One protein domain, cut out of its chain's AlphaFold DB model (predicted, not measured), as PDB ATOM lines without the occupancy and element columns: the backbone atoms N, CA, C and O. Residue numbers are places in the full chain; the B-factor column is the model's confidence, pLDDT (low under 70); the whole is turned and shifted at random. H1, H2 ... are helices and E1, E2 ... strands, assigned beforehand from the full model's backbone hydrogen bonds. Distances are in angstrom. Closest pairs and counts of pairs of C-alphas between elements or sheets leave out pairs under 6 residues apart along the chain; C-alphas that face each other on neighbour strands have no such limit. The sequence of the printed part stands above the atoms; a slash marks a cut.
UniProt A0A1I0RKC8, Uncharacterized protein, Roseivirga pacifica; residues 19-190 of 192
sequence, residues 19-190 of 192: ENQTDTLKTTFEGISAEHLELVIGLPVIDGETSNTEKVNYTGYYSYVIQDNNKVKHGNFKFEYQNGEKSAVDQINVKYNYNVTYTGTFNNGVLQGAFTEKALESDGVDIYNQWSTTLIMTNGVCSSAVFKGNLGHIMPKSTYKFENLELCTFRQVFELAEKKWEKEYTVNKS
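This is residues 19 to 190 of the 192 residues of an uncharacterized protein of Roseivirga pacifica (UniProt A0A1I0RKC8). One large, twisted sheet of seven long strands makes a wall, with helix H3 running slantwise over its E6 and E7 end and short H2 on the same face near E1 and E2. No named helix covers the other face, and tiny H1, near the first printed residue, is off the sheet. The printed part has 172 residues, with order H1, H2, E1 to E7, H3; the sheet is antiparallel, E1 E2 E3 E4 E5 E6 E7, and the class is mixed, helices and strands. The whole is compact, with a radius of gyration of the C-alphas of 17.8 A, and elongated, spanning 61 by 40 by 28 A.

Start with H1, residues 22 to 25, which is not on the sheet and is apart from H2, residues 34 to 40. Next come E1, residues 57 to 67, E2, residues 70 to 83, E3, residues 97 to 107, E4, residues 110 to 122, E5, residues 128 to 138, E6, residues 141 to 151, and E7, residues 155 to 163. They form a meander, each strand the antiparallel neighbour of the one before; E1 and E7 are the edge strands. Look for these N and O pairs within hydrogen-bond range: N 65 and O 72, 2.9 A, in E1 and E2; N 79 and O 102, 2.8 A, in E2 and E3; N 101 and O 118, 2.8 A, in E3 and E4; N 117 and O 133, 2.8 A, in E4 and E5; N 132 and O 148, 2.7 A, in E5 and E6; N 147 and O 160, 2.8 A, in E6 and E7. E2 bends by 69 degrees at residue 75 and E4 by 75 degrees at residue 113. H2 is on the sheet at a height of 7.9 A, only just over none of the strands, with 2 of its C-alphas falling on E1. H3, residues 170 to 188, is on the same face, over E6 and E7, at 42 degrees to E7 on the local plane. The closest C-alphas of H3 and E7 are Tyr 185 and Met 155, 6.5 A apart. O i to N i+4 pairs are within range in 2 of 3 for H2 and 13 of 15 for H3; H1 is too short for such a pair.

Find C-alpha 22, where H1 begins, at (280.740, 302.353, 395.694). E1 begins at C-alpha 57, (288.730, 295.109, 383.656), and runs 32.3 A; E2 is 36.7 A long and E4 33.7 A. H3 runs 25.2 A to C-alpha 188 at (261.565, 300.081, 360.504), with a kink of 31 degrees near residue 180.

The C-alphas of Asn 69 and Ser 190, the two farthest apart, are 62.9 A apart. The printed part has no cut. The links H2 to E1 and E2 to E3 are long. Mean pLDDT of the printed part is 70.3; 65 residues are under 70, among them 19 to 61 and 82 to 96.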
ATOM      1  N   GLU A  19     282.817 301.664 401.963       27.66
ATOM      2  CA  GLU A  19     281.353 301.561 401.926       27.66
ATOM      3  C   GLU A  19     280.663 302.822 401.387       27.66
ATOM      4  O   GLU A  19     279.517 302.739 400.969       27.66
ATOM      5  N   ASN A  20     281.354 303.967 401.318       29.03
ATOM      6  CA  ASN A  20     280.791 305.207 400.762       29.03
ATOM      7  C   ASN A  20     281.348 305.598 399.382       29.03
ATOM      8  O   ASN A  20     280.944 306.627 398.847       29.03
ATOM      9  N   GLN A  21     282.268 304.816 398.798       31.86
ATOM     10  CA  GLN A  21     282.817 305.087 397.455       31.86
ATOM     11  C   GLN A  21     282.139 304.283 396.339       31.86
ATOM     12  O   GLN A  21     282.204 304.678 395.175       31.86
ATOM     13  N   THR A  22     281.455 303.188 396.670       32.09
ATOM     14  CA  THR A  22     280.740 302.353 395.694       32.09
ATOM     15  C   THR A  22     279.508 303.046 395.111       32.09
ATOM     16  O   THR A  22     279.269 302.927 393.913       32.09
ATOM     17  N   ASP A  23     278.807 303.877 395.888       30.78
ATOM     18  CA  ASP A  23     277.689 304.683 395.368       30.78
ATOM     19  C   ASP A  23     278.152 305.870 394.508       30.78
ATOM     20  O   ASP A  23     277.390 306.389 393.697       30.78
ATOM     21  N   THR A  24     279.416 306.287 394.626       32.19
ATOM     22  CA  THR A  24     279.959 307.403 393.831       32.19
ATOM     23  C   THR A  24     280.508 306.951 392.474       32.19
ATOM     24  O   THR A  24     280.556 307.749 391.536       32.19
ATOM     25  N   LEU A  25     280.869 305.671 392.332       36.44
ATOM     26  CA  LEU A  25     281.396 305.088 391.090       36.44
ATOM     27  C   LEU A  25     280.310 304.738 390.058       36.44
ATOM     28  O   LEU A  25     280.633 304.574 388.882       36.44
ATOM     29  N   LYS A  26     279.025 304.716 390.450       34.75
ATOM     30  CA  LYS A  26     277.881 304.608 389.518       34.75
ATOM     31  C   LYS A  26     277.575 305.911 388.762       34.75
ATOM     32  O   LYS A  26     276.749 305.927 387.850       34.75
ATOM     33  N   THR A  27     278.281 306.999 389.071       36.41
ATOM     34  CA  THR A  27     278.115 308.309 388.431       36.41
ATOM     35  C   THR A  27     279.274 308.611 387.480       36.41
ATOM     36  O   THR A  27     280.231 309.294 387.818       36.41
ATOM     37  N   THR A  28     279.114 308.125 386.244       44.78
ATOM     38  CA  THR A  28     279.510 308.785 384.983       44.78
ATOM     39  C   THR A  28     280.977 309.226 384.828       44.78
ATOM     40  O   THR A  28     281.395 310.262 385.340       44.78
ATOM     41  N   PHE A  29     281.702 308.549 383.924       48.03
ATOM     42  CA  PHE A  29     282.993 308.950 383.313       48.03
ATOM     43  C   PHE A  29     283.014 310.362 382.678       48.03
ATOM     44  O   PHE A  29     284.010 310.797 382.107       48.03
ATOM     45  N   GLU A  30     281.906 311.084 382.752       42.22
ATOM     46  CA  GLU A  30     281.569 312.262 381.964       42.22
ATOM     47  C   GLU A  30     281.833 313.571 382.722       42.22
ATOM     48  O   GLU A  30     281.846 314.638 382.117       42.22
ATOM     49  N   GLY A  31     282.101 313.484 384.031       42.12
ATOM     50  CA  GLY A  31     282.650 314.565 384.865       42.12
ATOM     51  C   GLY A  31     284.115 314.334 385.248       42.12
ATOM     52  O   GLY A  31     284.631 314.975 386.164       42.12
ATOM     53  N   ILE A  32     284.777 313.376 384.597       51.06
ATOM     54  CA  ILE A  32     286.089 312.911 385.017       51.06
ATOM     55  C   ILE A  32     287.134 313.977 384.660       51.06
ATOM     56  O   ILE A  32     287.449 314.236 383.494       51.06
ATOM     57  N   SER A  33     287.661 314.654 385.681       52.44
ATOM     58  CA  SER A  33     288.857 315.465 385.487       52.44
ATOM     59  C   SER A  33     290.002 314.550 385.069       52.44
ATOM     60  O   SER A  33     289.975 313.333 385.284       52.44
ATOM     61  N   ALA A  34     291.050 315.133 384.495       55.03
ATOM     62  CA  ALA A  34     292.234 314.361 384.179       55.03
ATOM     63  C   ALA A  34     292.768 313.644 385.440       55.03
ATOM     64  O   ALA A  34     293.253 312.520 385.327       55.03
ATOM     65  N   GLU A  35     292.672 314.254 386.635       54.41
ATOM     66  CA  GLU A  35     293.027 313.613 387.917       54.41
ATOM     67  C   GLU A  35     292.085 312.470 388.307       54.41
ATOM     68  O   GLU A  35     292.555 311.436 388.769       54.41
ATOM     69  N   HIS A  36     290.777 312.599 388.082       57.53
ATOM     70  CA  HIS A  36     289.862 311.488 388.349       57.53
ATOM     71  C   HIS A  36     290.127 310.305 387.415       57.53
ATOM     72  O   HIS A  36     290.097 309.169 387.871       57.53
ATOM     73  N   LEU A  37     290.478 310.549 386.147       59.53
ATOM     74  CA  LEU A  37     290.820 309.496 385.179       59.53
ATOM     75  C   LEU A  37     292.002 308.634 385.661       59.53
ATOM     76  O   LEU A  37     292.008 307.427 385.445       59.53
ATOM     77  N   GLU A  38     292.971 309.228 386.363       52.81
ATOM     78  CA  GLU A  38     294.102 308.519 386.985       52.81
ATOM     79  C   GLU A  38     293.690 307.589 388.126       52.81
ATOM     80  O   GLU A  38     294.337 306.565 388.328       52.81
ATOM     81  N   LEU A  39     292.631 307.936 388.861       53.34
ATOM     82  CA  LEU A  39     292.163 307.159 390.005       53.34
ATOM     83  C   LEU A  39     291.373 305.921 389.580       53.34
ATOM     84  O   LEU A  39     291.382 304.939 390.310       53.34
ATOM     85  N   VAL A  40     290.711 305.948 388.418       49.19
ATOM     86  CA  VAL A  40     289.861 304.830 387.960       49.19
ATOM     87  C   VAL A  40     290.600 303.859 387.033       49.19
ATOM     88  O   VAL A  40     290.199 302.704 386.895       49.19
ATOM     89  N   ILE A  41     291.707 304.282 386.410       46.81
ATOM     90  CA  ILE A  41     292.555 303.387 385.610       46.81
ATOM     91  C   ILE A  41     293.217 302.353 386.535       46.81
ATOM     92  O   ILE A  41     294.069 302.686 387.354       46.81
ATOM     93  N   GLY A  42     292.857 301.077 386.360       39.53
ATOM     94  CA  GLY A  42     293.443 299.947 387.090       39.53
ATOM     95  C   GLY A  42     292.681 299.500 388.343       39.53
ATOM     96  O   GLY A  42     293.134 298.563 389.001       39.53
ATOM     97  N   LEU A  43     291.534 300.112 388.665       38.44
ATOM     98  CA  LEU A  43     290.647 299.629 389.728       38.44
ATOM     99  C   LEU A  43     289.644 298.593 389.189       38.44
ATOM    100  O   LEU A  43     289.080 298.812 388.119       38.44
ATOM    101  N   PRO A  44     289.371 297.489 389.906       37.66
ATOM    102  CA  PRO A  44     288.214 296.648 389.620       37.66
ATOM    103  C   PRO A  44     286.931 297.383 390.038       37.66
ATOM    104  O   PRO A  44     286.857 297.895 391.155       37.66
ATOM    105  N   VAL A  45     285.914 297.430 389.172       41.06
ATOM    106  CA  VAL A  45     284.574 297.903 389.570       41.06
ATOM    107  C   VAL A  45     283.761 296.726 390.078       41.06
ATOM    108  O   VAL A  45     283.723 295.667 389.459       41.06
ATOM    109  N   ILE A  46     283.144 296.936 391.236       39.34
ATOM    110  CA  ILE A  46     282.176 296.036 391.844       39.34
ATOM    111  C   ILE A  46     280.822 296.706 391.623       39.34
ATOM    112  O   ILE A  46     280.570 297.757 392.216       39.34
ATOM    113  N   ASP A  47     279.978 296.155 390.749       39.06
ATOM    114  CA  ASP A  47     278.583 296.585 390.695       39.06
ATOM    115  C   ASP A  47     277.888 296.124 391.987       39.06
ATOM    116  O   ASP A  47     277.946 294.958 392.376       39.06
ATOM    117  N   GLY A  48     277.278 297.068 392.700       37.66
ATOM    118  CA  GLY A  48     276.632 296.844 393.992       37.66
ATOM    119  C   GLY A  48     275.340 296.021 393.938       37.66
ATOM    120  O   GLY A  48     274.696 295.872 394.972       37.66
ATOM    121  N   GLU A  49     274.933 295.506 392.772       42.81
ATOM    122  CA  GLU A  49     273.656 294.792 392.602       42.81
ATOM    123  C   GLU A  49     273.776 293.289 392.312       42.81
ATOM    124  O   GLU A  49     272.781 292.569 392.426       42.81
ATOM    125  N   THR A  50     274.969 292.756 392.041       39.88
ATOM    126  CA  THR A  50     275.135 291.330 391.722       39.88
ATOM    127  C   THR A  50     276.214 290.691 392.597       39.88
ATOM    128  O   THR A  50     277.416 290.909 392.478       39.88
ATOM    129  N   SER A  51     275.784 289.795 393.486       38.59
ATOM    130  CA  SER A  51     276.641 288.951 394.334       38.59
ATOM    131  C   SER A  51     277.459 287.899 393.559       38.59
ATOM    132  O   SER A  51     277.928 286.924 394.143       38.59
ATOM    133  N   ASN A  52     277.679 288.100 392.257       39.03
ATOM    134  CA  ASN A  52     278.463 287.242 391.376       39.03
ATOM    135  C   ASN A  52     279.499 288.075 390.614       39.03
ATOM    136  O   ASN A  52     279.420 288.201 389.403       39.03
ATOM    137  N   THR A  53     280.477 288.608 391.351       44.50
ATOM    138  CA  THR A  53     281.815 289.039 390.892       44.50
ATOM    139  C   THR A  53     281.967 289.218 389.376       44.50
ATOM    140  O   THR A  53     282.629 288.417 388.703       44.50
ATOM    141  N   GLU A  54     281.370 290.277 388.845       52.66
ATOM    142  CA  GLU A  54     281.684 290.787 387.519       52.66
ATOM    143  C   GLU A  54     283.147 291.233 387.544       52.66
ATOM    144  O   GLU A  54     283.547 292.139 388.275       52.66
ATOM    145  N   LYS A  55     284.005 290.536 386.792       51.66
ATOM    146  CA  LYS A  55     285.397 290.959 386.622       51.66
ATOM    147  C   LYS A  55     285.443 292.018 385.543       51.66
ATOM    148  O   LYS A  55     285.808 291.745 384.401       51.66
ATOM    149  N   VAL A  56     285.072 293.225 385.933       53.38
ATOM    150  CA  VAL A  56     285.274 294.397 385.107       53.38
ATOM    151  C   VAL A  56     286.766 294.722 385.070       53.38
ATOM    152  O   VAL A  56     287.372 295.027 386.099       53.38
ATOM    153  N   ASN A  57     287.355 294.676 383.875       56.06
ATOM    154  CA  ASN A  57     288.730 295.109 383.656       56.06
ATOM    155  C   ASN A  57     288.729 296.429 382.893       56.06
ATOM    156  O   ASN A  57     288.292 296.493 381.743       56.06
ATOM    157  N   TYR A  58     289.284 297.460 383.519       59.50
ATOM    158  CA  TYR A  58     289.590 298.713 382.853       59.50
ATOM    159  C   TYR A  58     291.062 298.756 382.489       59.50
ATOM    160  O   TYR A  58     291.935 298.559 383.336       59.50
ATOM    161  N   THR A  59     291.349 299.052 381.227       61.56
ATOM    162  CA  THR A  59     292.723 299.274 380.768       61.56
ATOM    163  C   THR A  59     292.822 300.628 380.097       61.56
ATOM    164  O   THR A  59     291.898 301.068 379.414       61.56
ATOM    165  N   GLY A  60     293.936 301.325 380.301       63.72
ATOM    166  CA  GLY A  60     294.116 302.640 379.710       63.72
ATOM    167  C   GLY A  60     295.552 303.123 379.744       63.72
ATOM    168  O   GLY A  60     296.385 302.626 380.499       63.72
ATOM    169  N   TYR A  61     295.833 304.101 378.890       67.75
ATOM    170  CA  TYR A  61     297.112 304.798 378.839       67.75
ATOM    171  C   TYR A  61     296.904 306.244 378.390       67.75
ATOM    172  O   TYR A  61     295.950 306.573 377.680       67.75
ATOM    173  N   TYR A  62     297.831 307.107 378.792       74.50
ATOM    174  CA  TYR A  62     297.893 308.505 378.382       74.50
ATOM    175  C   TYR A  62     299.337 309.010 378.479       74.50
ATOM    176  O   TYR A  62     300.218 308.337 379.022       74.50
ATOM    177  N   SER A  63     299.591 310.188 377.914       76.44
ATOM    178  CA  SER A  63     300.921 310.800 377.862       76.44
ATOM    179  C   SER A  63     301.020 312.043 378.745       76.44
ATOM    180  O   SER A  63     300.035 312.728 379.028       76.44
ATOM    181  N   TYR A  64     302.248 312.337 379.164       80.44
ATOM    182  CA  TYR A  64     302.587 313.552 379.891       80.44
ATOM    183  C   TYR A  64     303.698 314.306 379.181       80.44
ATOM    184  O   TYR A  64     304.555 313.704 378.532       80.44
ATOM    185  N   VAL A  65     303.723 315.614 379.397       83.81
ATOM    186  CA  VAL A  65     304.834 316.494 379.037       83.81
ATOM    187  C   VAL A  65     305.265 317.289 380.267       83.81
ATOM    188  O   VAL A  65     304.493 317.464 381.210       83.81
ATOM    189  N   ILE A  66     306.514 317.746 380.273       86.00
ATOM    190  CA  ILE A  66     307.033 318.638 381.313       86.00
ATOM    191  C   ILE A  66     306.886 320.073 380.802       86.00
ATOM    192  O   ILE A  66     307.415 320.399 379.740       86.00
ATOM    193  N   GLN A  67     306.170 320.912 381.548       80.06
ATOM    194  CA  GLN A  67     306.001 322.345 381.287       80.06
ATOM    195  C   GLN A  67     306.251 323.107 382.587       80.06
ATOM    196  O   GLN A  67     305.683 322.751 383.615       80.06
ATOM    197  N   ASP A  68     307.123 324.116 382.563       87.62
ATOM    198  CA  ASP A  68     307.459 324.944 383.734       87.62
ATOM    199  C   ASP A  68     307.814 324.126 384.993       87.62
ATOM    200  O   ASP A  68     307.352 324.406 386.094       87.62
ATOM    201  N   ASN A  69     308.623 323.072 384.821       89.50
ATOM    202  CA  ASN A  69     308.993 322.092 385.858       89.50
ATOM    203  C   ASN A  69     307.827 321.283 386.459       89.50
ATOM    204  O   ASN A  69     308.031 320.533 387.413       89.50
ATOM    205  N   ASN A  70     306.632 321.362 385.872       81.00
ATOM    206  CA  ASN A  70     305.458 320.599 386.272       81.00
ATOM    207  C   ASN A  70     305.134 319.510 385.243       81.00
ATOM    208  O   ASN A  70     305.240 319.702 384.030       81.00
ATOM    209  N   LYS A  71     304.714 318.340 385.733       81.19
ATOM    210  CA  LYS A  71     304.229 317.234 384.899       81.19
ATOM    211  C   LYS A  71     302.764 317.498 384.546       81.19
ATOM    212  O   LYS A  71     301.913 317.473 385.430       81.19
ATOM    213  N   VAL A  72     302.467 317.716 383.268       80.56
ATOM    214  CA  VAL A  72     301.105 317.999 382.785       80.56
ATOM    215  C   VAL A  72     300.650 316.949 381.776       80.56
ATOM    216  O   VAL A  72     301.446 316.429 380.992       80.56
ATOM    217  N   LYS A  73     299.359 316.605 381.796       81.56
ATOM    218  CA  LYS A  73     298.767 315.650 380.845       81.56
ATOM    219  C   LYS A  73     298.591 316.328 379.496       81.56
ATOM    220  O   LYS A  73     297.970 317.387 379.406       81.56
ATOM    221  N   HIS A  74     299.145 315.733 378.451       82.69
ATOM    222  CA  HIS A  74     299.115 316.312 377.114       82.69
ATOM    223  C   HIS A  74     299.160 315.198 376.073       82.69
ATOM    224  O   HIS A  74     299.941 314.254 376.202       82.69
ATOM    225  N   GLY A  75     298.339 315.325 375.032       81.88
ATOM    226  CA  GLY A  75     298.220 314.332 373.969       81.88
ATOM    227  C   GLY A  75     297.013 313.413 374.145       81.88
ATOM    228  O   GLY A  75     296.067 313.721 374.871       81.88
ATOM    229  N   ASN A  76     297.018 312.302 373.413       84.00
ATOM    230  CA  ASN A  76     295.872 311.400 373.330       84.00
ATOM    231  C   ASN A  76     295.821 310.428 374.512       84.00
ATOM    232  O   ASN A  76     296.855 310.017 375.042       84.00
ATOM    233  N   PHE A  77     294.611 310.005 374.857       80.44
ATOM    234  CA  PHE A  77     294.372 308.909 375.784       80.44
ATOM    235  C   PHE A  77     293.385 307.903 375.199       80.44
ATOM    236  O   PHE A  77     292.516 308.245 374.386       80.44
ATOM    237  N   LYS A  78     293.528 306.654 375.638       78.62
ATOM    238  CA  LYS A  78     292.583 305.577 375.355       78.62
ATOM    239  C   LYS A  78     292.269 304.850 376.652       78.62
ATOM    240  O   LYS A  78     293.166 304.579 377.451       78.62
ATOM    241  N   PHE A  79     291.002 304.506 376.800       73.12
ATOM    242  CA  PHE A  79     290.476 303.693 377.873       73.12
ATOM    243  C   PHE A  79     289.516 302.655 377.296       73.12
ATOM    244  O   PHE A  79     288.773 302.947 376.360       73.12
ATOM    245  N   GLU A  80     289.553 301.437 377.812       69.69
ATOM    246  CA  GLU A  80     288.724 300.336 377.335       69.69
ATOM    247  C   GLU A  80     288.159 299.552 378.516       69.69
ATOM    248  O   GLU A  80     288.881 299.206 379.456       69.69
ATOM    249  N   TYR A  81     286.860 299.293 378.427       70.88
ATOM    250  CA  TYR A  81     286.045 298.516 379.341       70.88
ATOM    251  C   TYR A  81     285.447 297.348 378.560       70.88
ATOM    252  O   TYR A  81     284.902 297.525 377.469       70.88
ATOM    253  N   GLN A  82     285.548 296.150 379.122       66.25
ATOM    254  CA  GLN A  82     284.946 294.953 378.551       66.25
ATOM    255  C   GLN A  82     284.202 294.194 379.641       66.25
ATOM    256  O   GLN A  82     284.766 293.922 380.703       66.25
ATOM    257  N   ASN A  83     282.965 293.813 379.337       64.12
ATOM    258  CA  ASN A  83     282.172 292.896 380.135       64.12
ATOM    259  C   ASN A  83     281.641 291.760 379.243       64.12
ATOM    260  O   ASN A  83     281.168 291.983 378.128       64.12
ATOM    261  N   GLY A  84     281.785 290.526 379.721       57.50
ATOM    262  CA  GLY A  84     281.418 289.297 379.014       57.50
ATOM    263  C   GLY A  84     280.146 288.673 379.578       57.50
ATOM    264  O   GLY A  84     280.141 287.483 379.912       57.50
ATOM    265  N   GLU A  85     279.107 289.482 379.763       58.59
ATOM    266  CA  GLU A  85     277.873 289.062 380.417       58.59
ATOM    267  C   GLU A  85     276.949 288.210 379.535       58.59
ATOM    268  O   GLU A  85     276.944 288.244 378.305       58.59
ATOM    269  N   LYS A  86     276.114 287.414 380.203       50.72
ATOM    270  CA  LYS A  86     274.902 286.856 379.605       50.72
ATOM    271  C   LYS A  86     273.793 287.865 379.893       50.72
ATOM    272  O   LYS A  86     273.311 287.886 381.021       50.72
ATOM    273  N   SER A  87     273.422 288.706 378.927       44.94
ATOM    274  CA  SER A  87     272.279 289.610 379.113       44.94
ATOM    275  C   SER A  87     271.046 288.789 379.515       44.94
ATOM    276  O   SER A  87     270.757 287.753 378.915       44.94
ATOM    277  N   ALA A  88     270.348 289.216 380.569       41.53
ATOM    278  CA  ALA A  88     269.295 288.453 381.244       41.53
ATOM    279  C   ALA A  88     268.018 288.229 380.404       41.53
ATOM    280  O   ALA A  88     267.065 287.620 380.894       41.53
ATOM    281  N   VAL A  89     267.972 288.725 379.164       41.34
ATOM    282  CA  VAL A  89     266.729 288.839 378.384       41.34
ATOM    283  C   VAL A  89     266.595 287.791 377.270       41.34
ATOM    284  O   VAL A  89     265.478 287.564 376.819       41.34
ATOM    285  N   ASP A  90     267.647 287.044 376.913       39.44
ATOM    286  CA  ASP A  90     267.520 285.916 375.976       39.44
ATOM    287  C   ASP A  90     267.760 284.568 376.665       39.44
ATOM    288  O   ASP A  90     268.856 284.239 377.111       39.44
ATOM    289  N   GLN A  91     266.718 283.734 376.708       40.66
ATOM    290  CA  GLN A  91     266.755 282.348 377.207       40.66
ATOM    291  C   GLN A  91     267.516 281.382 376.275       40.66
ATOM    292  O   GLN A  91     267.469 280.161 376.444       40.66
ATOM    293  N   ILE A  92     268.227 281.916 375.287       50.47
ATOM    294  CA  ILE A  92     269.110 281.188 374.385       50.47
ATOM    295  C   ILE A  92     270.523 281.420 374.927       50.47
ATOM    296  O   ILE A  92     270.841 282.523 375.340       50.47
ATOM    297  N   ASN A  93     271.370 280.392 374.991       50.41
ATOM    298  CA  ASN A  93     272.718 280.419 375.592       50.41
ATOM    299  C   ASN A  93     273.738 281.355 374.888       50.41
ATOM    300  O   ASN A  93     274.901 280.984 374.715       50.41
ATOM    301  N   VAL A  94     273.340 282.549 374.464       53.06
ATOM    302  CA  VAL A  94     274.178 283.500 373.751       53.06
ATOM    303  C   VAL A  94     274.852 284.413 374.769       53.06
ATOM    304  O   VAL A  94     274.221 284.972 375.665       53.06
ATOM    305  N   LYS A  95     276.181 284.483 374.697       60.03
ATOM    306  CA  LYS A  95     276.972 285.411 375.506       60.03
ATOM    307  C   LYS A  95     277.064 286.712 374.728       60.03
ATOM    308  O   LYS A  95     277.616 286.702 373.630       60.03
ATOM    309  N   TYR A  96     276.555 287.794 375.299       65.12
ATOM    310  CA  TYR A  96     276.691 289.114 374.707       65.12
ATOM    311  C   TYR A  96     278.010 289.714 375.188       65.12
ATOM    312  O   TYR A  96     278.244 289.888 376.381       65.12
ATOM    313  N   ASN A  97     278.910 290.008 374.256       71.12
ATOM    314  CA  ASN A  97     280.114 290.755 374.592       71.12
ATOM    315  C   ASN A  97     279.773 292.239 374.534       71.12
ATOM    316  O   ASN A  97     279.425 292.744 373.465       71.12
ATOM    317  N   TYR A  98     279.903 292.919 375.670       75.56
ATOM    318  CA  TYR A  98     279.753 294.361 375.764       75.56
ATOM    319  C   TYR A  98     281.132 295.006 375.920       75.56
ATOM    320  O   TYR A  98     281.825 294.817 376.921       75.56
ATOM    321  N   ASN A  99     281.559 295.749 374.903       78.44
ATOM    322  CA  ASN A  99     282.810 296.504 374.912       78.44
ATOM    323  C   ASN A  99     282.492 297.990 374.807       78.44
ATOM    324  O   ASN A  99     281.790 298.400 373.883       78.44
ATOM    325  N   VAL A 100     283.055 298.787 375.714       78.31
ATOM    326  CA  VAL A 100     283.043 300.243 375.620       78.31
ATOM    327  C   VAL A 100     284.467 300.769 375.576       78.31
ATOM    328  O   VAL A 100     285.274 300.545 376.476       78.31
ATOM    329  N   THR A 101     284.780 301.525 374.533       82.38
ATOM    330  CA  THR A 101     286.050 302.229 374.389       82.38
ATOM    331  C   THR A 101     285.828 303.728 374.491       82.38
ATOM    332  O   THR A 101     285.004 304.290 373.773       82.38
ATOM    333  N   TYR A 102     286.643 304.385 375.307       83.56
ATOM    334  CA  TYR A 102     286.688 305.830 375.435       83.56
ATOM    335  C   TYR A 102     288.019 306.354 374.896       83.56
ATOM    336  O   TYR A 102     289.091 305.810 375.171       83.56
ATOM    337  N   THR A 103     287.972 307.425 374.115       86.44
ATOM    338  CA  THR A 103     289.163 308.064 373.541       86.44
ATOM    339  C   THR A 103     289.013 309.567 373.547       86.44
ATOM    340  O   THR A 103     287.949 310.064 373.183       86.44
ATOM    341  N   GLY A 104     290.084 310.289 373.851       87.12
ATOM    342  CA  GLY A 104     290.104 311.743 373.741       87.12
ATOM    343  C   GLY A 104     291.512 312.310 373.773       87.12
ATOM    344  O   GLY A 104     292.502 311.578 373.690       87.12
ATOM    345  N   THR A 105     291.590 313.629 373.917       85.44
ATOM    346  CA  THR A 105     292.852 314.367 373.950       85.44
ATOM    347  C   THR A 105     292.836 315.379 375.090       85.44
ATOM    348  O   THR A 105     291.818 316.017 375.369       85.44
ATOM    349  N   PHE A 106     293.990 315.540 375.734       83.19
ATOM    350  CA  PHE A 106     294.251 316.608 376.692       83.19
ATOM    351  C   PHE A 106     295.179 317.660 376.089       83.19
ATOM    352  O   PHE A 106     296.157 317.330 375.411       83.19
ATOM    353  N   ASN A 107     294.912 318.920 376.415       85.38
ATOM    354  CA  ASN A 107     295.826 320.035 376.238       85.38
ATOM    355  C   ASN A 107     296.088 320.668 377.610       85.38
ATOM    356  O   ASN A 107     295.188 321.255 378.206       85.38
ATOM    357  N   ASN A 108     297.310 320.512 378.123       83.06
ATOM    358  CA  ASN A 108     297.745 321.030 379.427       83.06
ATOM    359  C   ASN A 108     296.803 320.637 380.583       83.06
ATOM    360  O   ASN A 108     296.398 321.468 381.388       83.06
ATOM    361  N   GLY A 109     296.422 319.359 380.643       77.00
ATOM    362  CA  GLY A 109     295.520 318.815 381.663       77.00
ATOM    363  C   GLY A 109     294.031 319.028 381.391       77.00
ATOM    364  O   GLY A 109     293.206 318.424 382.069       77.00
ATOM    365  N   VAL A 110     293.673 319.817 380.377       82.25
ATOM    366  CA  VAL A 110     292.283 320.156 380.054       82.25
ATOM    367  C   VAL A 110     291.805 319.355 378.843       82.25
ATOM    368  O   VAL A 110     292.536 319.215 377.864       82.25
ATOM    369  N   LEU A 111     290.582 318.816 378.886       80.50
ATOM    370  CA  LEU A 111     289.990 318.111 377.742       80.50
ATOM    371  C   LEU A 111     289.842 319.046 376.534       80.50
ATOM    372  O   LEU A 111     289.303 320.152 376.645       80.50
ATOM    373  N   GLN A 112     290.293 318.577 375.373       87.81
ATOM    374  CA  GLN A 112     290.325 319.351 374.135       87.81
ATOM    375  C   GLN A 112     289.989 318.461 372.934       87.81
ATOM    376  O   GLN A 112     290.492 317.347 372.810       87.81
ATOM    377  N   GLY A 113     289.188 318.977 372.002       89.38
ATOM    378  CA  GLY A 113     288.817 318.263 370.784       89.38
ATOM    379  C   GLY A 113     287.720 317.224 371.014       89.38
ATOM    380  O   GLY A 113     286.812 317.428 371.815       89.38
ATOM    381  N   ALA A 114     287.759 316.127 370.260       90.25
ATOM    382  CA  ALA A 114     286.727 315.100 370.310       90.25
ATOM    383  C   ALA A 114     286.990 314.107 371.447       90.25
ATOM    384  O   ALA A 114     287.990 313.389 371.430       90.25
ATOM    385  N   PHE A 115     286.049 314.012 372.383       87.00
ATOM    386  CA  PHE A 115     285.996 312.948 373.375       87.00
ATOM    387  C   PHE A 115     284.909 311.957 372.969       87.00
ATOM    388  O   PHE A 115     283.770 312.345 372.742       87.00
ATOM    389  N   THR A 116     285.268 310.694 372.769       89.31
ATOM    390  CA  THR A 116     284.400 309.702 372.130       89.31
ATOM    391  C   THR A 116     284.258 308.465 372.990       89.31
ATOM    392  O   THR A 116     285.266 307.874 373.360       89.31
ATOM    393  N   GLU A 117     283.019 308.052 373.204       86.00
ATOM    394  CA  GLU A 117     282.606 306.730 373.653       86.00
ATOM    395  C   GLU A 117     282.202 305.907 372.423       86.00
ATOM    396  O   GLU A 117     281.512 306.402 371.528       86.00
ATOM    397  N   LYS A 118     282.645 304.656 372.349       89.62
ATOM    398  CA  LYS A 118     282.181 303.666 371.376       89.62
ATOM    399  C   LYS A 118     281.764 302.430 372.131       89.62
ATOM    400  O   LYS A 118     282.604 301.854 372.809       89.62
ATOM    401  N   ALA A 119     280.528 302.009 371.950       85.25
ATOM    402  CA  ALA A 119     280.010 300.791 372.527       85.25
ATOM    403  C   ALA A 119     279.657 299.792 371.426       85.25
ATOM    404  O   ALA A 119     279.174 300.159 370.347       85.25
ATOM    405  N   LEU A 120     279.931 298.528 371.710       85.75
ATOM    406  CA  LEU A 120     279.524 297.389 370.910       85.75
ATOM    407  C   LEU A 120     278.966 296.337 371.857       85.75
ATOM    408  O   LEU A 120     279.692 295.810 372.697       85.75
ATOM    409  N   GLU A 121     277.697 296.025 371.676       83.56
ATOM    410  CA  GLU A 121     277.039 294.853 372.223       83.56
ATOM    411  C   GLU A 121     276.835 293.883 371.065       83.56
ATOM    412  O   GLU A 121     276.240 294.245 370.052       83.56
ATOM    413  N   SER A 122     277.384 292.676 371.160       78.06
ATOM    414  CA  SER A 122     277.252 291.679 370.099       78.06
ATOM    415  C   SER A 122     277.122 290.279 370.668       78.06
ATOM    416  O   SER A 122     277.869 289.883 371.563       78.06
ATOM    417  N   ASP A 123     276.198 289.535 370.082       71.06
ATOM    418  CA  ASP A 123     275.909 288.132 370.363       71.06
ATOM    419  C   ASP A 123     276.855 287.166 369.601       71.06
ATOM    420  O   ASP A 123     276.891 285.961 369.854       71.06
ATOM    421  N   GLY A 124     277.669 287.711 368.685       68.25
ATOM    422  CA  GLY A 124     278.612 286.984 367.836       68.25
ATOM    423  C   GLY A 124     278.007 286.327 366.589       68.25
ATOM    424  O   GLY A 124     278.746 285.646 365.872       68.25
ATOM    425  N   VAL A 125     276.712 286.518 366.317       66.94
ATOM    426  CA  VAL A 125     275.977 285.877 365.217       66.94
ATOM    427  C   VAL A 125     275.315 286.920 364.314       66.94
ATOM    428  O   VAL A 125     275.768 287.109 363.182       66.94
ATOM    429  N   ASP A 126     274.271 287.600 364.782       63.03
ATOM    430  CA  ASP A 126     273.455 288.504 363.961       63.03
ATOM    431  C   ASP A 126     272.885 289.711 364.720       63.03
ATOM    432  O   ASP A 126     272.637 290.757 364.101       63.03
ATOM    433  N   ILE A 127     272.752 289.620 366.046       62.81
ATOM    434  CA  ILE A 127     272.337 290.733 366.894       62.81
ATOM    435  C   ILE A 127     273.580 291.470 367.390       62.81
ATOM    436  O   ILE A 127     274.333 291.024 368.258       62.81
ATOM    437  N   TYR A 128     273.781 292.667 366.845       75.69
ATOM    438  CA  TYR A 128     274.742 293.606 367.398       75.69
ATOM    439  C   TYR A 128     274.177 295.021 367.445       75.69
ATOM    440  O   TYR A 128     273.677 295.555 366.452       75.69
ATOM    441  N   ASN A 129     274.270 295.635 368.616       83.62
ATOM    442  CA  ASN A 129     273.987 297.038 368.836       83.62
ATOM    443  C   ASN A 129     275.326 297.768 368.924       83.62
ATOM    444  O   ASN A 129     276.159 297.482 369.782       83.62
ATOM    445  N   GLN A 130     275.565 298.686 367.993       89.12
ATOM    446  CA  GLN A 130     276.786 299.474 367.974       89.12
ATOM    447  C   GLN A 130     276.421 300.946 367.998       89.12
ATOM    448  O   GLN A 130     275.681 301.426 367.138       89.12
ATOM    449  N   TRP A 131     277.026 301.688 368.919       89.62
ATOM    450  CA  TRP A 131     276.910 303.136 368.931       89.62
ATOM    451  C   TRP A 131     278.220 303.823 369.278       89.62
ATOM    452  O   TRP A 131     279.176 303.246 369.790       89.62
ATOM    453  N   SER A 132     278.280 305.097 368.928       92.25
ATOM    454  CA  SER A 132     279.339 305.994 369.328       92.25
ATOM    455  C   SER A 132     278.760 307.348 369.665       92.25
ATOM    456  O   SER A 132     278.009 307.915 368.861       92.25
ATOM    457  N   THR A 133     279.200 307.890 370.784       87.00
ATOM    458  CA  THR A 133     278.873 309.237 371.212       87.00
ATOM    459  C   THR A 133     280.152 310.054 371.236       87.00
ATOM    460  O   THR A 133     281.140 309.651 371.836       87.00
ATOM    461  N   THR A 134     280.160 311.200 370.567       91.25
ATOM    462  CA  THR A 134     281.297 312.121 370.535       91.25
ATOM    463  C   THR A 134     280.881 313.459 371.122       91.25
ATOM    464  O   THR A 134     279.988 314.103 370.581       91.25
ATOM    465  N   LEU A 135     281.558 313.894 372.180       86.75
ATOM    466  CA  LEU A 135     281.468 315.231 372.760       86.75
ATOM    467  C   LEU A 135     282.606 316.090 372.191       86.75
ATOM    468  O   LEU A 135     283.749 315.638 372.104       86.75
ATOM    469  N   ILE A 136     282.310 317.322 371.784       90.25
ATOM    470  CA  ILE A 136     283.302 318.254 371.235       90.25
ATOM    471  C   ILE A 136     283.667 319.285 372.300       90.25
ATOM    472  O   ILE A 136     282.888 320.194 372.595       90.25
ATOM    473  N   MET A 137     284.878 319.160 372.836       85.31
ATOM    474  CA  MET A 137     285.413 319.956 373.936       85.31
ATOM    475  C   MET A 137     286.325 321.077 373.428       85.31
ATOM    476  O   MET A 137     287.179 320.867 372.564       85.31
ATOM    477  N   THR A 138     286.185 322.269 373.996       86.94
ATOM    478  CA  THR A 138     287.085 323.412 373.805       86.94
ATOM    479  C   THR A 138     287.425 323.979 375.174       86.94
ATOM    480  O   THR A 138     286.543 324.480 375.865       86.94
ATOM    481  N   ASN A 139     288.695 323.883 375.577       84.25
ATOM    482  CA  ASN A 139     289.170 324.314 376.895       84.25
ATOM    483  C   ASN A 139     288.325 323.739 378.048       84.25
ATOM    484  O   ASN A 139     287.947 324.457 378.971       84.25
ATOM    485  N   GLY A 140     287.987 322.448 377.974       77.81
ATOM    486  CA  GLY A 140     287.202 321.760 379.003       77.81
ATOM    487  C   GLY A 140     285.702 322.052 378.957       77.81
ATOM    488  O   GLY A 140     284.947 321.424 379.691       77.81
ATOM    489  N   VAL A 141     285.250 322.941 378.069       82.88
ATOM    490  CA  VAL A 141     283.832 323.244 377.863       82.88
ATOM    491  C   VAL A 141     283.324 322.491 376.644       82.88
ATOM    492  O   VAL A 141     283.911 322.557 375.563       82.88
ATOM    493  N   CYS A 142     282.215 321.781 376.796       81.44
ATOM    494  CA  CYS A 142     281.569 321.135 375.669       81.44
ATOM    495  C   CYS A 142     280.788 322.138 374.814       81.44
ATOM    496  O   CYS A 142     280.036 322.962 375.323       81.44
ATOM    497  N   SER A 143     280.948 322.028 373.499       84.31
ATOM    498  CA  SER A 143     280.285 322.875 372.501       84.31
ATOM    499  C   SER A 143     279.135 322.168 371.782       84.31
ATOM    500  O   SER A 143     278.129 322.785 371.446       84.31
ATOM    501  N   SER A 144     279.284 320.872 371.516       91.06
ATOM    502  CA  SER A 144     278.311 320.069 370.776       91.06
ATOM    503  C   SER A 144     278.559 318.585 371.007       91.06
ATOM    504  O   SER A 144     279.632 318.188 371.473       91.06
ATOM    505  N   ALA A 145     277.581 317.765 370.638       88.69
ATOM    506  CA  ALA A 145     277.728 316.323 370.637       88.69
ATOM    507  C   ALA A 145     277.137 315.671 369.387       88.69
ATOM    508  O   ALA A 145     276.217 316.187 368.745       88.69
ATOM    509  N   VAL A 146     277.667 314.500 369.053       95.19
ATOM    510  CA  VAL A 146     277.217 313.681 367.932       95.19
ATOM    511  C   VAL A 146     277.027 312.252 368.405       95.19
ATOM    512  O   VAL A 146     277.963 311.632 368.895       95.19
ATOM    513  N   PHE A 147     275.836 311.714 368.182       93.62
ATOM    514  CA  PHE A 147     275.560 310.291 368.295       93.62
ATOM    515  C   PHE A 147     275.577 309.649 366.910       93.62
ATOM    516  O   PHE A 147     275.064 310.223 365.943       93.62
ATOM    517  N   LYS A 148     276.125 308.438 366.813       95.31
ATOM    518  CA  LYS A 148     275.973 307.553 365.655       95.31
ATOM    519  C   LYS A 148     275.691 306.146 366.150       95.31
ATOM    520  O   LYS A 148     276.469 305.663 366.960       95.31
ATOM    521  N   GLY A 149     274.671 305.477 365.629       91.88
ATOM    522  CA  GLY A 149     274.351 304.114 366.052       91.88
ATOM    523  C   GLY A 149     273.667 303.293 364.971       91.88
ATOM    524  O   GLY A 149     273.098 303.857 364.038       91.88
ATOM    525  N   ASN A 150     273.756 301.972 365.082       88.19
ATOM    526  CA  ASN A 150     273.043 300.990 364.264       88.19
ATOM    527  C   ASN A 150     272.671 299.765 365.125       88.19
ATOM    528  O   ASN A 150     273.394 299.426 366.059       88.19
ATOM    529  N   LEU A 151     271.564 299.103 364.780       83.38
ATOM    530  CA  LEU A 151     271.103 297.870 365.428       83.38
ATOM    531  C   LEU A 151     270.938 296.791 364.361       83.38
ATOM    532  O   LEU A 151     269.964 296.807 363.599       83.38
ATOM    533  N   GLY A 152     271.915 295.886 364.300       77.06
ATOM    534  CA  GLY A 152     271.989 294.800 363.330       77.06
ATOM    535  C   GLY A 152     271.664 295.273 361.912       77.06
ATOM    536  O   GLY A 152     272.159 296.300 361.444       77.06
ATOM    537  N   HIS A 153     270.782 294.527 361.250       74.94
ATOM    538  CA  HIS A 153     270.202 294.878 359.952       74.94
ATOM    539  C   HIS A 153     268.856 295.621 360.065       74.94
ATOM    540  O   HIS A 153     268.390 296.179 359.075       74.94
ATOM    541  N   ILE A 154     268.245 295.638 361.255       72.88
ATOM    542  CA  ILE A 154     266.908 296.202 361.507       72.88
ATOM    543  C   ILE A 154     266.946 297.733 361.447       72.88
ATOM    544  O   ILE A 154     266.011 298.375 360.961       72.88
ATOM    545  N   MET A 155     268.041 298.327 361.932       77.56
ATOM    546  CA  MET A 155     268.230 299.773 361.971       77.56
ATOM    547  C   MET A 155     269.499 300.173 361.227       77.56
ATOM    548  O   MET A 155     270.602 299.909 361.725       77.56
ATOM    549  N   PRO A 156     269.379 300.858 360.072       81.44
ATOM    550  CA  PRO A 156     270.540 301.423 359.411       81.44
ATOM    551  C   PRO A 156     271.208 302.460 360.316       81.44
ATOM    552  O   PRO A 156     270.649 302.930 361.306       81.44
ATOM    553  N   LYS A 157     272.433 302.832 359.955       88.31
ATOM    554  CA  LYS A 157     273.218 303.783 360.731       88.31
ATOM    555  C   LYS A 157     272.536 305.153 360.803       88.31
ATOM    556  O   LYS A 157     272.510 305.881 359.811       88.31
ATOM    557  N   SER A 158     272.091 305.534 361.995       90.75
ATOM    558  CA  SER A 158     271.527 306.853 362.292       90.75
ATOM    559  C   SER A 158     272.619 307.785 362.812       90.75
ATOM    560  O   SER A 158     273.616 307.353 363.397       90.75
ATOM    561  N   THR A 159     272.482 309.087 362.556       95.19
ATOM    562  CA  THR A 159     273.387 310.119 363.083       95.19
ATOM    563  C   THR A 159     272.567 311.286 363.604       95.19
ATOM    564  O   THR A 159     271.805 311.891 362.853       95.19
ATOM    565  N   TYR A 160     272.778 311.646 364.866       94.81
ATOM    566  CA  TYR A 160     272.120 312.787 365.493       94.81
ATOM    567  C   TYR A 160     273.159 313.770 365.999       94.81
ATOM    568  O   TYR A 160     274.141 313.385 366.630       94.81
ATOM    569  N   LYS A 161     272.932 315.051 365.720       95.94
ATOM    570  CA  LYS A 161     273.715 316.148 366.278       95.94
ATOM    571  C   LYS A 161     272.900 316.845 367.355       95.94
ATOM    572  O   LYS A 161     271.683 316.996 367.204       95.94
ATOM    573  N   PHE A 162     273.585 317.261 368.406       91.94
ATOM    574  CA  PHE A 162     273.015 317.997 369.518       91.94
ATOM    575  C   PHE A 162     273.883 319.219 369.808       91.94
ATOM    576  O   PHE A 162     275.108 319.126 369.898       91.94
ATOM    577  N   GLU A 163     273.226 320.363 369.938       92.19
ATOM    578  CA  GLU A 163     273.819 321.660 370.256       92.19
ATOM    579  C   GLU A 163     273.103 322.211 371.491       92.19
ATOM    580  O   GLU A 163     271.943 321.867 371.724       92.19
ATOM    581  N   ASN A 164     273.778 323.061 372.270       82.50
ATOM    582  CA  ASN A 164     273.212 323.687 373.473       82.50
ATOM    583  C   ASN A 164     272.646 322.668 374.486       82.50
ATOM    584  O   ASN A 164     271.556 322.854 375.024       82.50
ATOM    585  N   LEU A 165     273.372 321.569 374.712       72.62
ATOM    586  CA  LEU A 165     273.017 320.564 375.716       72.62
ATOM    587  C   LEU A 165     273.087 321.164 377.123       72.62
ATOM    588  O   LEU A 165     274.075 321.808 377.468       72.62
ATOM    589  N   GLU A 166     272.066 320.902 377.939       69.12
ATOM    590  CA  GLU A 166     272.056 321.289 379.356       69.12
ATOM    591  C   GLU A 166     273.143 320.540 380.141       69.12
ATOM    592  O   GLU A 166     273.817 321.129 380.984       69.12
ATOM    593  N   LEU A 167     273.360 319.258 379.815       67.19
ATOM    594  CA  LEU A 167     274.406 318.415 380.392       67.19
ATOM    595  C   LEU A 167     275.187 317.737 379.265       67.19
ATOM    596  O   LEU A 167     274.731 316.780 378.647       67.19
ATOM    597  N   CYS A 168     276.402 318.197 378.986       71.31
ATOM    598  CA  CYS A 168     277.186 317.570 377.928       71.31
ATOM    599  C   CYS A 168     277.883 316.294 378.407       71.31
ATOM    600  O   CYS A 168     279.061 316.304 378.765       71.31
ATOM    601  N   THR A 169     277.133 315.197 378.391       73.50
ATOM    602  CA  THR A 169     277.600 313.884 378.825       73.50
ATOM    603  C   THR A 169     277.231 312.792 377.816       73.50
ATOM    604  O   THR A 169     276.296 312.977 377.029       73.50
ATOM    605  N   PHE A 170     277.956 311.664 377.789       76.38
ATOM    606  CA  PHE A 170     277.634 310.575 376.855       76.38
ATOM    607  C   PHE A 170     276.231 310.026 377.110       76.38
ATOM    608  O   PHE A 170     275.462 309.890 376.160       76.38
ATOM    609  N   ARG A 171     275.858 309.835 378.378       74.56
ATOM    610  CA  ARG A 171     274.535 309.399 378.818       74.56
ATOM    611  C   ARG A 171     273.425 310.327 378.351       74.56
ATOM    612  O   ARG A 171     272.477 309.840 377.746       74.56
ATOM    613  N   GLN A 172     273.535 311.645 378.560       75.94
ATOM    614  CA  GLN A 172     272.482 312.561 378.095       75.94
ATOM    615  C   GLN A 172     272.323 312.472 376.570       75.94
ATOM    616  O   GLN A 172     271.207 312.438 376.051       75.94
ATOM    617  N   VAL A 173     273.435 312.419 375.836       80.50
ATOM    618  CA  VAL A 173     273.402 312.325 374.373       80.50
ATOM    619  C   VAL A 173     272.822 310.986 373.913       80.50
ATOM    620  O   VAL A 173     272.038 310.974 372.964       80.50
ATOM    621  N   PHE A 174     273.162 309.888 374.590       80.62
ATOM    622  CA  PHE A 174     272.600 308.565 374.342       80.62
ATOM    623  C   PHE A 174     271.093 308.547 374.609       80.62
ATOM    624  O   PHE A 174     270.347 308.204 373.707       80.62
ATOM    625  N   GLU A 175     270.619 309.020 375.764       79.62
ATOM    626  CA  GLU A 175     269.186 309.068 376.103       79.62
ATOM    627  C   GLU A 175     268.382 309.927 375.105       79.62
ATOM    628  O   GLU A 175     267.258 309.595 374.714       79.62
ATOM    629  N   LEU A 176     268.949 311.051 374.650       86.06
ATOM    630  CA  LEU A 176     268.329 311.885 373.616       86.06
ATOM    631  C   LEU A 176     268.329 311.206 372.241       86.06
ATOM    632  O   LEU A 176     267.389 311.396 371.460       86.06
ATOM    633  N   ALA A 177     269.386 310.460 371.923       88.88
ATOM    634  CA  ALA A 177     269.485 309.683 370.699       88.88
ATOM    635  C   ALA A 177     268.512 308.507 370.711       88.88
ATOM    636  O   ALA A 177     267.761 308.366 369.754       88.88
ATOM    637  N   GLU A 178     268.459 307.741 371.794       83.75
ATOM    638  CA  GLU A 178     267.574 306.599 372.015       83.75
ATOM    639  C   GLU A 178     266.111 306.995 371.818       83.75
ATOM    640  O   GLU A 178     265.428 306.392 370.999       83.75
ATOM    641  N   LYS A 179     265.658 308.117 372.393       88.12
ATOM    642  CA  LYS A 179     264.297 308.643 372.147       88.12
ATOM    643  C   LYS A 179     263.988 308.923 370.672       88.12
ATOM    644  O   LYS A 179     262.830 308.858 370.250       88.12
ATOM    645  N   LYS A 180     264.988 309.318 369.873       88.69
ATOM    646  CA  LYS A 180     264.835 309.462 368.410       88.69
ATOM    647  C   LYS A 180     264.881 308.094 367.731       88.69
ATOM    648  O   LYS A 180     264.117 307.840 366.803       88.69
ATOM    649  N   TRP A 181     265.735 307.215 368.233       83.31
ATOM    650  CA  TRP A 181     266.009 305.899 367.687       83.31
ATOM    651  C   TRP A 181     264.857 304.911 367.886       83.31
ATOM    652  O   TRP A 181     264.516 304.202 366.946       83.31
ATOM    653  N   GLU A 182     264.163 304.939 369.025       83.56
ATOM    654  CA  GLU A 182     262.936 304.174 369.294       83.56
ATOM    655  C   GLU A 182     261.821 304.492 368.286       83.56
ATOM    656  O   GLU A 182     261.076 303.609 367.840       83.56
ATOM    657  N   LYS A 183     261.710 305.767 367.887       81.69
ATOM    658  CA  LYS A 183     260.737 306.205 366.878       81.69
ATOM    659  C   LYS A 183     261.075 305.625 365.511       81.69
ATOM    660  O   LYS A 183     260.193 305.093 364.843       81.69
ATOM    661  N   GLU A 184     262.343 305.700 365.111       80.00
ATOM    662  CA  GLU A 184     262.823 305.104 363.862       80.00
ATOM    663  C   GLU A 184     262.674 303.571 363.871       80.00
ATOM    664  O   GLU A 184     262.185 302.997 362.899       80.00
ATOM    665  N   TYR A 185     262.991 302.912 364.988       81.38
ATOM    666  CA  TYR A 185     262.811 301.471 365.174       81.38
ATOM    667  C   TYR A 185     261.359 301.049 364.988       81.38
ATOM    668  O   TYR A 185     261.074 300.111 364.247       81.38
ATOM    669  N   THR A 186     260.417 301.783 365.577       80.62
ATOM    670  CA  THR A 186     258.987 301.488 365.422       80.62
ATOM    671  C   THR A 186     258.529 301.555 363.961       80.62
ATOM    672  O   THR A 186     257.648 300.790 363.568       80.62
ATOM    673  N   VAL A 187     259.139 302.424 363.146       79.56
ATOM    674  CA  VAL A 187     258.861 302.540 361.703       79.56
ATOM    675  C   VAL A 187     259.535 301.427 360.894       79.56
ATOM    676  O   VAL A 187     258.957 300.950 359.917       79.56
ATOM    677  N   ASN A 188     260.744 301.013 361.280       75.00
ATOM    678  CA  ASN A 188     261.565 300.081 360.504       75.00
ATOM    679  C   ASN A 188     261.335 298.605 360.854       75.00
ATOM    680  O   ASN A 188     261.479 297.763 359.974       75.00
ATOM    681  N   LYS A 189     260.908 298.280 362.083       74.75
ATOM    682  CA  LYS A 189     260.707 296.895 362.558       74.75
ATOM    683  C   LYS A 189     259.652 296.084 361.799       74.75
ATOM    684  O   LYS A 189     259.493 294.906 362.060       74.75
ATOM    685  N   SER A 190     258.834 296.726 360.965       72.62
ATOM    686  CA  SER A 190     257.841 296.053 360.118       72.62
ATOM    687  C   SER A 190     258.363 295.760 358.709       72.62
ATOM    688  O   SER A 190     257.669 295.122 357.921       72.62
TER     689      SER A 190